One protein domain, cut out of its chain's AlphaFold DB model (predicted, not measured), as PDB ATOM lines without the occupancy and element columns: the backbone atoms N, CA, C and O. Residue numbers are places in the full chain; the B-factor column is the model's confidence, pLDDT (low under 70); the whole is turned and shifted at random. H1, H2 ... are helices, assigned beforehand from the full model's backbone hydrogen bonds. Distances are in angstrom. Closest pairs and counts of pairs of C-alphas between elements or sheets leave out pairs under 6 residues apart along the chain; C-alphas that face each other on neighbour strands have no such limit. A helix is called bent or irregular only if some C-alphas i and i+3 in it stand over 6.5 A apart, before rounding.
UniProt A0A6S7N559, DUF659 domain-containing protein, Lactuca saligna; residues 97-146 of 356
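This is residues 97 to 146 of the 356 residues of the protein "DUF659 domain-containing protein" of Lactuca saligna (UniProt A0A6S7N559). One long helix, H1, makes the long arm of an open hook; past its last residue the chain turns through the short helix H2 into a second, shorter arm, H3, which runs slantwise back across a gap from H1 without meeting it. The middle between the two arms is empty, and the free parts are residues 97 to 115 of H1 and residues 131 to 146, of which 133 to 145 belong to H3. The printed part has 50 residues with three named helices, in the order H1, H2, H3, and no named strand; its class is all helix. It is loose, with a radius of gyration of the C-alphas of 13.1 A, and elongated, with spans of 39 by 22 by 18 A.

The longest helix, H1, residues 97 to 122, touches no helix. H2, residues 127 to 131, is near H1: no pair of their C-alphas is within 8 A, but 5 pairs are within 10 A. H3, residues 133 to 145, is close to H2 but not clearly touching it, with 2 pairs of C-alphas within 8 A; the closest are those of Ala 129 and Phe 135, 7.3 A apart. The centres of H2 and H3 are 14.3 A apart. H1 and H3 are apart. In H1 and H3 every O i to N i+4 pair is within hydrogen-bond range; in H2 it is 0 of 1, while 2 of its 2 O i to N i+3 pairs are within range.

H1 begins at C-alpha 97, at (26.519, -15.903, -10.455), and ends at C-alpha 122, at (21.855, -2.495, -45.224), a length of 37.6 A over 26 residues. H2, five residues from Phe 127 to Glu 131, measures 7.4 A from first to last C-alpha. H3 runs over 13 residues from Asp 133 to Phe 145, 18.5 A from first to last C-alpha, and ends at (40.026, 0.678, -28.420). No helix is bent.

The two C-alphas farthest apart are those of Asn 97 and Ala 124, at 39.6 A. The C-alphas of the first and last printed residues, Asn 97 and Gly 146, are 25.2 A apart. The printed part has no cut. The link from H1 to H2, with 4 residues between them, is tight, and so is the link from H2 to H3, with 1 residue. The mean pLDDT of the printed part is 85.1, and the model's confidence is low, under 70, at residues 97 to 104, which belong to H1.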
ATOM      1  N   ASN A  97      25.713 -16.900  -9.734       53.31
ATOM      2  CA  ASN A  97      26.519 -15.903 -10.455       53.31
ATOM      3  C   ASN A  97      27.074 -16.398 -11.799       53.31
ATOM      4  O   ASN A  97      27.155 -15.621 -12.741       53.31
ATOM      5  N   VAL A  98      27.409 -17.686 -11.944       53.31
ATOM      6  CA  VAL A  98      27.923 -18.223 -13.222       53.31
ATOM      7  C   VAL A  98      26.814 -18.297 -14.275       53.31
ATOM      8  O   VAL A  98      27.032 -17.949 -15.434       53.31
ATOM      9  N   TYR A  99      25.609 -18.717 -13.880       55.69
ATOM     10  CA  TYR A  99      24.457 -18.764 -14.782       55.69
ATOM     11  C   TYR A  99      24.012 -17.356 -15.191       55.69
ATOM     12  O   TYR A  99      23.848 -17.097 -16.381       55.69
ATOM     13  N   LEU A 100      23.909 -16.431 -14.230       55.38
ATOM     14  CA  LEU A 100      23.539 -15.039 -14.491       55.38
ATOM     15  C   LEU A 100      24.568 -14.343 -15.399       55.38
ATOM     16  O   LEU A 100      24.187 -13.746 -16.403       55.38
ATOM     17  N   ASN A 101      25.869 -14.535 -15.150       63.19
ATOM     18  CA  ASN A 101      26.935 -14.024 -16.021       63.19
ATOM     19  C   ASN A 101      26.855 -14.589 -17.446       63.19
ATOM     20  O   ASN A 101      27.115 -13.874 -18.412       63.19
ATOM     21  N   ASN A 102      26.466 -15.857 -17.604       64.69
ATOM     22  CA  ASN A 102      26.278 -16.460 -18.922       64.69
ATOM     23  C   ASN A 102      25.058 -15.898 -19.661       64.69
ATOM     24  O   ASN A 102      25.119 -15.736 -20.881       64.69
ATOM     25  N   VAL A 103      23.966 -15.596 -18.953       68.69
ATOM     26  CA  VAL A 103      22.776 -14.953 -19.534       68.69
ATOM     27  C   VAL A 103      23.113 -13.532 -19.981       68.69
ATOM     28  O   VAL A 103      22.955 -13.219 -21.159       68.69
ATOM     29  N   VAL A 104      23.713 -12.727 -19.101       68.62
ATOM     30  CA  VAL A 104      24.148 -11.354 -19.413       68.62
ATOM     31  C   VAL A 104      25.144 -11.340 -20.576       68.62
ATOM     32  O   VAL A 104      25.041 -10.526 -21.493       68.62
ATOM     33  N   ARG A 105      26.093 -12.284 -20.607       72.00
ATOM     34  CA  ARG A 105      27.034 -12.430 -21.727       72.00
ATOM     35  C   ARG A 105      26.314 -12.742 -23.039       72.00
ATOM     36  O   ARG A 105      26.658 -12.157 -24.062       72.00
ATOM     37  N   LYS A 106      25.344 -13.661 -23.030       75.31
ATOM     38  CA  LYS A 106      24.560 -14.004 -24.225       75.31
ATOM     39  C   LYS A 106      23.765 -12.809 -24.738       75.31
ATOM     40  O   LYS A 106      23.748 -12.589 -25.945       75.31
ATOM     41  N   GLU A 107      23.167 -12.024 -23.849       77.31
ATOM     42  CA  GLU A 107      22.441 -10.810 -24.228       77.31
ATOM     43  C   GLU A 107      23.365  -9.746 -24.820       77.31
ATOM     44  O   GLU A 107      23.066  -9.202 -25.880       77.31
ATOM     45  N   ARG A 108      24.538  -9.508 -24.217       78.31
ATOM     46  CA  ARG A 108      25.550  -8.591 -24.774       78.31
ATOM     47  C   ARG A 108      26.007  -9.023 -26.169       78.31
ATOM     48  O   ARG A 108      26.042  -8.201 -27.082       78.31
ATOM     49  N   ILE A 109      26.300 -10.314 -26.352       83.56
ATOM     50  CA  ILE A 109      26.658 -10.882 -27.662       83.56
ATOM     51  C   ILE A 109      25.522 -10.667 -28.665       83.56
ATOM     52  O   ILE A 109      25.767 -10.226 -29.785       83.56
ATOM     53  N   LEU A 110      24.279 -10.948 -28.265       87.12
ATOM     54  CA  LEU A 110      23.114 -10.765 -29.122       87.12
ATOM     55  C   LEU A 110      22.959  -9.304 -29.557       87.12
ATOM     56  O   LEU A 110      22.669  -9.047 -30.722       87.12
ATOM     57  N   THR A 111      23.177  -8.352 -28.653       88.25
ATOM     58  CA  THR A 111      23.124  -6.919 -28.964       88.25
ATOM     59  C   THR A 111      24.187  -6.529 -29.986       88.25
ATOM     60  O   THR A 111      23.845  -5.940 -31.008       88.25
ATOM     61  N   VAL A 112      25.447  -6.926 -29.780       88.62
ATOM     62  CA  VAL A 112      26.533  -6.669 -30.745       88.62
ATOM     63  C   VAL A 112      26.203  -7.283 -32.109       88.62
ATOM     64  O   VAL A 112      26.283  -6.607 -33.134       88.62
ATOM     65  N   HIS A 113      25.751  -8.538 -32.130       93.44
ATOM     66  CA  HIS A 113      25.372  -9.217 -33.366       93.44
ATOM     67  C   HIS A 113      24.211  -8.522 -34.084       93.44
ATOM     68  O   HIS A 113      24.257  -8.413 -35.303       93.44
ATOM     69  N   LYS A 114      23.203  -7.997 -33.370       95.69
ATOM     70  CA  LYS A 114      22.092  -7.246 -33.984       95.69
ATOM     71  C   LYS A 114      22.585  -6.029 -34.770       95.69
ATOM     72  O   LYS A 114      22.109  -5.810 -35.883       95.69
ATOM     73  N   TYR A 115      23.531  -5.262 -34.226       94.50
ATOM     74  CA  TYR A 115      24.089  -4.094 -34.916       94.50
ATOM     75  C   TYR A 115      24.959  -4.487 -36.113       94.50
ATOM     76  O   TYR A 115      24.788  -3.922 -37.191       94.50
ATOM     77  N   ILE A 116      25.814  -5.506 -35.960       95.06
ATOM     78  CA  ILE A 116      26.604  -6.055 -37.074       95.06
ATOM     79  C   ILE A 116      25.680  -6.536 -38.197       95.06
ATOM     80  O   ILE A 116      25.891  -6.194 -39.358       95.06
ATOM     81  N   SER A 117      24.635  -7.300 -37.864       94.94
ATOM     82  CA  SER A 117      23.669  -7.810 -38.838       94.94
ATOM     83  C   SER A 117      22.910  -6.688 -39.536       94.94
ATOM     84  O   SER A 117      22.730  -6.759 -40.745       94.94
ATOM     85  N   ARG A 118      22.496  -5.640 -38.813       97.31
ATOM     86  CA  ARG A 118      21.820  -4.485 -39.415       97.31
ATOM     87  C   ARG A 118      22.708  -3.811 -40.463       97.31
ATOM     88  O   ARG A 118      22.294  -3.718 -41.614       97.31
ATOM     89  N   TRP A 119      23.941  -3.456 -40.094       96.00
ATOM     90  CA  TRP A 119      24.913  -2.864 -41.021       96.00
ATOM     91  C   TRP A 119      25.182  -3.769 -42.232       96.00
ATOM     92  O   TRP A 119      25.218  -3.306 -43.373       96.00
ATOM     93  N   ALA A 120      25.327  -5.076 -41.992       96.56
ATOM     94  CA  ALA A 120      25.567  -6.067 -43.030       96.56
ATOM     95  C   ALA A 120      24.421  -6.156 -44.044       96.56
ATOM     96  O   ALA A 120      24.675  -6.234 -45.244       96.56
ATOM     97  N   TYR A 121      23.174  -6.164 -43.569       96.62
ATOM     98  CA  TYR A 121      21.991  -6.253 -44.423       96.62
ATOM     99  C   TYR A 121      21.772  -4.963 -45.212       96.62
ATOM    100  O   TYR A 121      21.519  -5.033 -46.411       96.62
ATOM    101  N   GLU A 122      21.936  -3.806 -44.569       97.19
ATOM    102  CA  GLU A 122      21.855  -2.495 -45.224       97.19
ATOM    103  C   GLU A 122      22.919  -2.342 -46.319       97.19
ATOM    104  O   GLU A 122      22.633  -1.838 -47.402       97.19
ATOM    105  N   SER A 123      24.132  -2.842 -46.066       95.94
ATOM    106  CA  SER A 123      25.267  -2.745 -46.993       95.94
ATOM    107  C   SER A 123      25.385  -3.938 -47.953       95.94
ATOM    108  O   SER A 123      26.362  -4.030 -48.694       95.94
ATOM    109  N   ALA A 124      24.423  -4.871 -47.935       96.31
ATOM    110  CA  ALA A 124      24.417  -6.097 -48.738       96.31
ATOM    111  C   ALA A 124      25.735  -6.906 -48.672       96.31
ATOM    112  O   ALA A 124      26.214  -7.442 -49.676       96.31
ATOM    113  N   ILE A 125      26.330  -7.010 -47.480       96.25
ATOM    114  CA  ILE A 125      27.601  -7.710 -47.273       96.25
ATOM    115  C   ILE A 125      27.391  -9.225 -47.397       96.25
ATOM    116  O   ILE A 125      26.556  -9.798 -46.688       96.25
ATOM    117  N   PRO A 126      28.155  -9.922 -48.257       94.50
ATOM    118  CA  PRO A 126      28.008 -11.361 -48.416       94.50
ATOM    119  C   PRO A 126      28.514 -12.108 -47.172       94.50
ATOM    120  O   PRO A 126      29.557 -11.772 -46.617       94.50
ATOM    121  N   PHE A 127      27.821 -13.179 -46.761       92.06
ATOM    122  CA  PHE A 127      28.101 -13.838 -45.475       92.06
ATOM    123  C   PHE A 127      29.514 -14.410 -45.324       92.06
ATOM    124  O   PHE A 127      30.053 -14.422 -44.221       92.06
ATOM    125  N   HIS A 128      30.150 -14.804 -46.428       92.69
ATOM    126  CA  HIS A 128      31.536 -15.274 -46.406       92.69
ATOM    127  C   HIS A 128      32.530 -14.194 -45.928       92.69
ATOM    128  O   HIS A 128      33.640 -14.526 -45.519       92.69
ATOM    129  N   ALA A 129      32.162 -12.906 -45.957       92.81
ATOM    130  CA  ALA A 129      32.996 -11.825 -45.434       92.81
ATOM    131  C   ALA A 129      33.194 -11.930 -43.910       92.81
ATOM    132  O   ALA A 129      34.291 -11.659 -43.426       92.81
ATOM    133  N   PHE A 130      32.183 -12.398 -43.166       92.44
ATOM    134  CA  PHE A 130      32.256 -12.576 -41.706       92.44
ATOM    135  C   PHE A 130      33.123 -13.766 -41.283       92.44
ATOM    136  O   PHE A 130      33.508 -13.879 -40.121       92.44
ATOM    137  N   GLU A 131      33.429 -14.668 -42.216       90.06
ATOM    138  CA  GLU A 131      34.276 -15.831 -41.955       90.06
ATOM    139  C   GLU A 131      35.771 -15.507 -42.061       90.06
ATOM    140  O   GLU A 131      36.591 -16.272 -41.544       90.06
ATOM    141  N   ARG A 132      36.128 -14.377 -42.693       91.00
ATOM    142  CA  ARG A 132      37.521 -13.953 -42.868       91.00
ATOM    143  C   ARG A 132      38.157 -13.577 -41.534       91.00
ATOM    144  O   ARG A 132      37.524 -12.965 -40.676       91.00
ATOM    145  N   ASP A 133      39.440 -13.895 -41.384       91.06
ATOM    146  CA  ASP A 133      40.193 -13.571 -40.169       91.06
ATOM    147  C   ASP A 133      40.280 -12.062 -39.929       91.06
ATOM    148  O   ASP A 133      40.142 -11.624 -38.789       91.06
ATOM    149  N   SER A 134      40.339 -11.262 -41.001       92.19
ATOM    150  CA  SER A 134      40.309  -9.798 -40.930       92.19
ATOM    151  C   SER A 134      39.071  -9.247 -40.215       92.19
ATOM    152  O   SER A 134      39.183  -8.282 -39.463       92.19
ATOM    153  N   PHE A 135      37.898  -9.872 -40.372       93.81
ATOM    154  CA  PHE A 135      36.693  -9.459 -39.648       93.81
ATOM    155  C   PHE A 135      36.831  -9.717 -38.142       93.81
ATOM    156  O   PHE A 135      36.416  -8.902 -37.319       93.81
ATOM    157  N   LYS A 136      37.455 -10.835 -37.762       90.12
ATOM    158  CA  LYS A 136      37.669 -11.165 -36.351       90.12
ATOM    159  C   LYS A 136      38.728 -10.264 -35.717       90.12
ATOM    160  O   LYS A 136      38.554  -9.864 -34.571       90.12
ATOM    161  N   MET A 137      39.787  -9.940 -36.463       90.38
ATOM    162  CA  MET A 137      40.822  -8.985 -36.059       90.38
ATOM    163  C   MET A 137      40.223  -7.591 -35.858       90.38
ATOM    164  O   MET A 137      40.453  -6.976 -34.824       90.38
ATOM    165  N   MET A 138      39.363  -7.137 -36.775       92.88
ATOM    166  CA  MET A 138      38.638  -5.871 -36.636       92.88
ATOM    167  C   MET A 138      37.833  -5.816 -35.328       92.88
ATOM    168  O   MET A 138      37.929  -4.834 -34.601       92.88
ATOM    169  N   LEU A 139      37.069  -6.864 -34.998       90.31
ATOM    170  CA  LEU A 139      36.306  -6.910 -33.743       90.31
ATOM    171  C   LEU A 139      37.204  -6.879 -32.500       90.31
ATOM    172  O   LEU A 139      36.821  -6.289 -31.491       90.31
ATOM    173  N   GLU A 140      38.377  -7.511 -32.565       86.06
ATOM    174  CA  GLU A 140      39.353  -7.495 -31.477       86.06
ATOM    175  C   GLU A 140      39.933  -6.087 -31.271       86.06
ATOM    176  O   GLU A 140      39.900  -5.594 -30.147       86.06
ATOM    177  N   VAL A 141      40.372  -5.407 -32.341       86.69
ATOM    178  CA  VAL A 141      40.917  -4.035 -32.268       86.69
ATOM    179  C   VAL A 141      39.861  -3.037 -31.799       86.69
ATOM    180  O   VAL A 141      40.126  -2.223 -30.921       86.69
ATOM    181  N   VAL A 142      38.639  -3.110 -32.340       87.81
ATOM    182  CA  VAL A 142      37.532  -2.238 -31.908       87.81
ATOM    183  C   VAL A 142      37.211  -2.467 -30.430       87.81
ATOM    184  O   VAL A 142      36.968  -1.514 -29.695       87.81
ATOM    185  N   GLY A 143      37.237  -3.726 -29.981       83.81
ATOM    186  CA  GLY A 143      37.042  -4.071 -28.576       83.81
ATOM    187  C   GLY A 143      38.143  -3.531 -27.659       83.81
ATOM    188  O   GLY A 143      37.831  -3.117 -26.547       83.81
ATOM    189  N   GLN A 144      39.399  -3.519 -28.119       80.12
ATOM    190  CA  GLN A 144      40.544  -2.976 -27.378       80.12
ATOM    191  C   GLN A 144      40.540  -1.450 -27.313       80.12
ATOM    192  O   GLN A 144      40.839  -0.898 -26.262       80.12
ATOM    193  N   PHE A 145      40.157  -0.779 -28.403       82.56
ATOM    194  CA  PHE A 145      40.026   0.678 -28.420       82.56
ATOM    195  C   PHE A 145      38.977   1.165 -27.408       82.56
ATOM    196  O   PHE A 145      39.174   2.169 -26.731       82.56
ATOM    197  N   GLY A 146      37.853   0.449 -27.293       80.12
ATOM    198  CA  GLY A 146      36.769   0.798 -26.377       80.12
ATOM    199  C   GLY A 146      35.777   1.806 -26.965       80.12
ATOM    200  O   GLY A 146      35.549   1.877 -28.174       80.12
TER     201      GLY A 146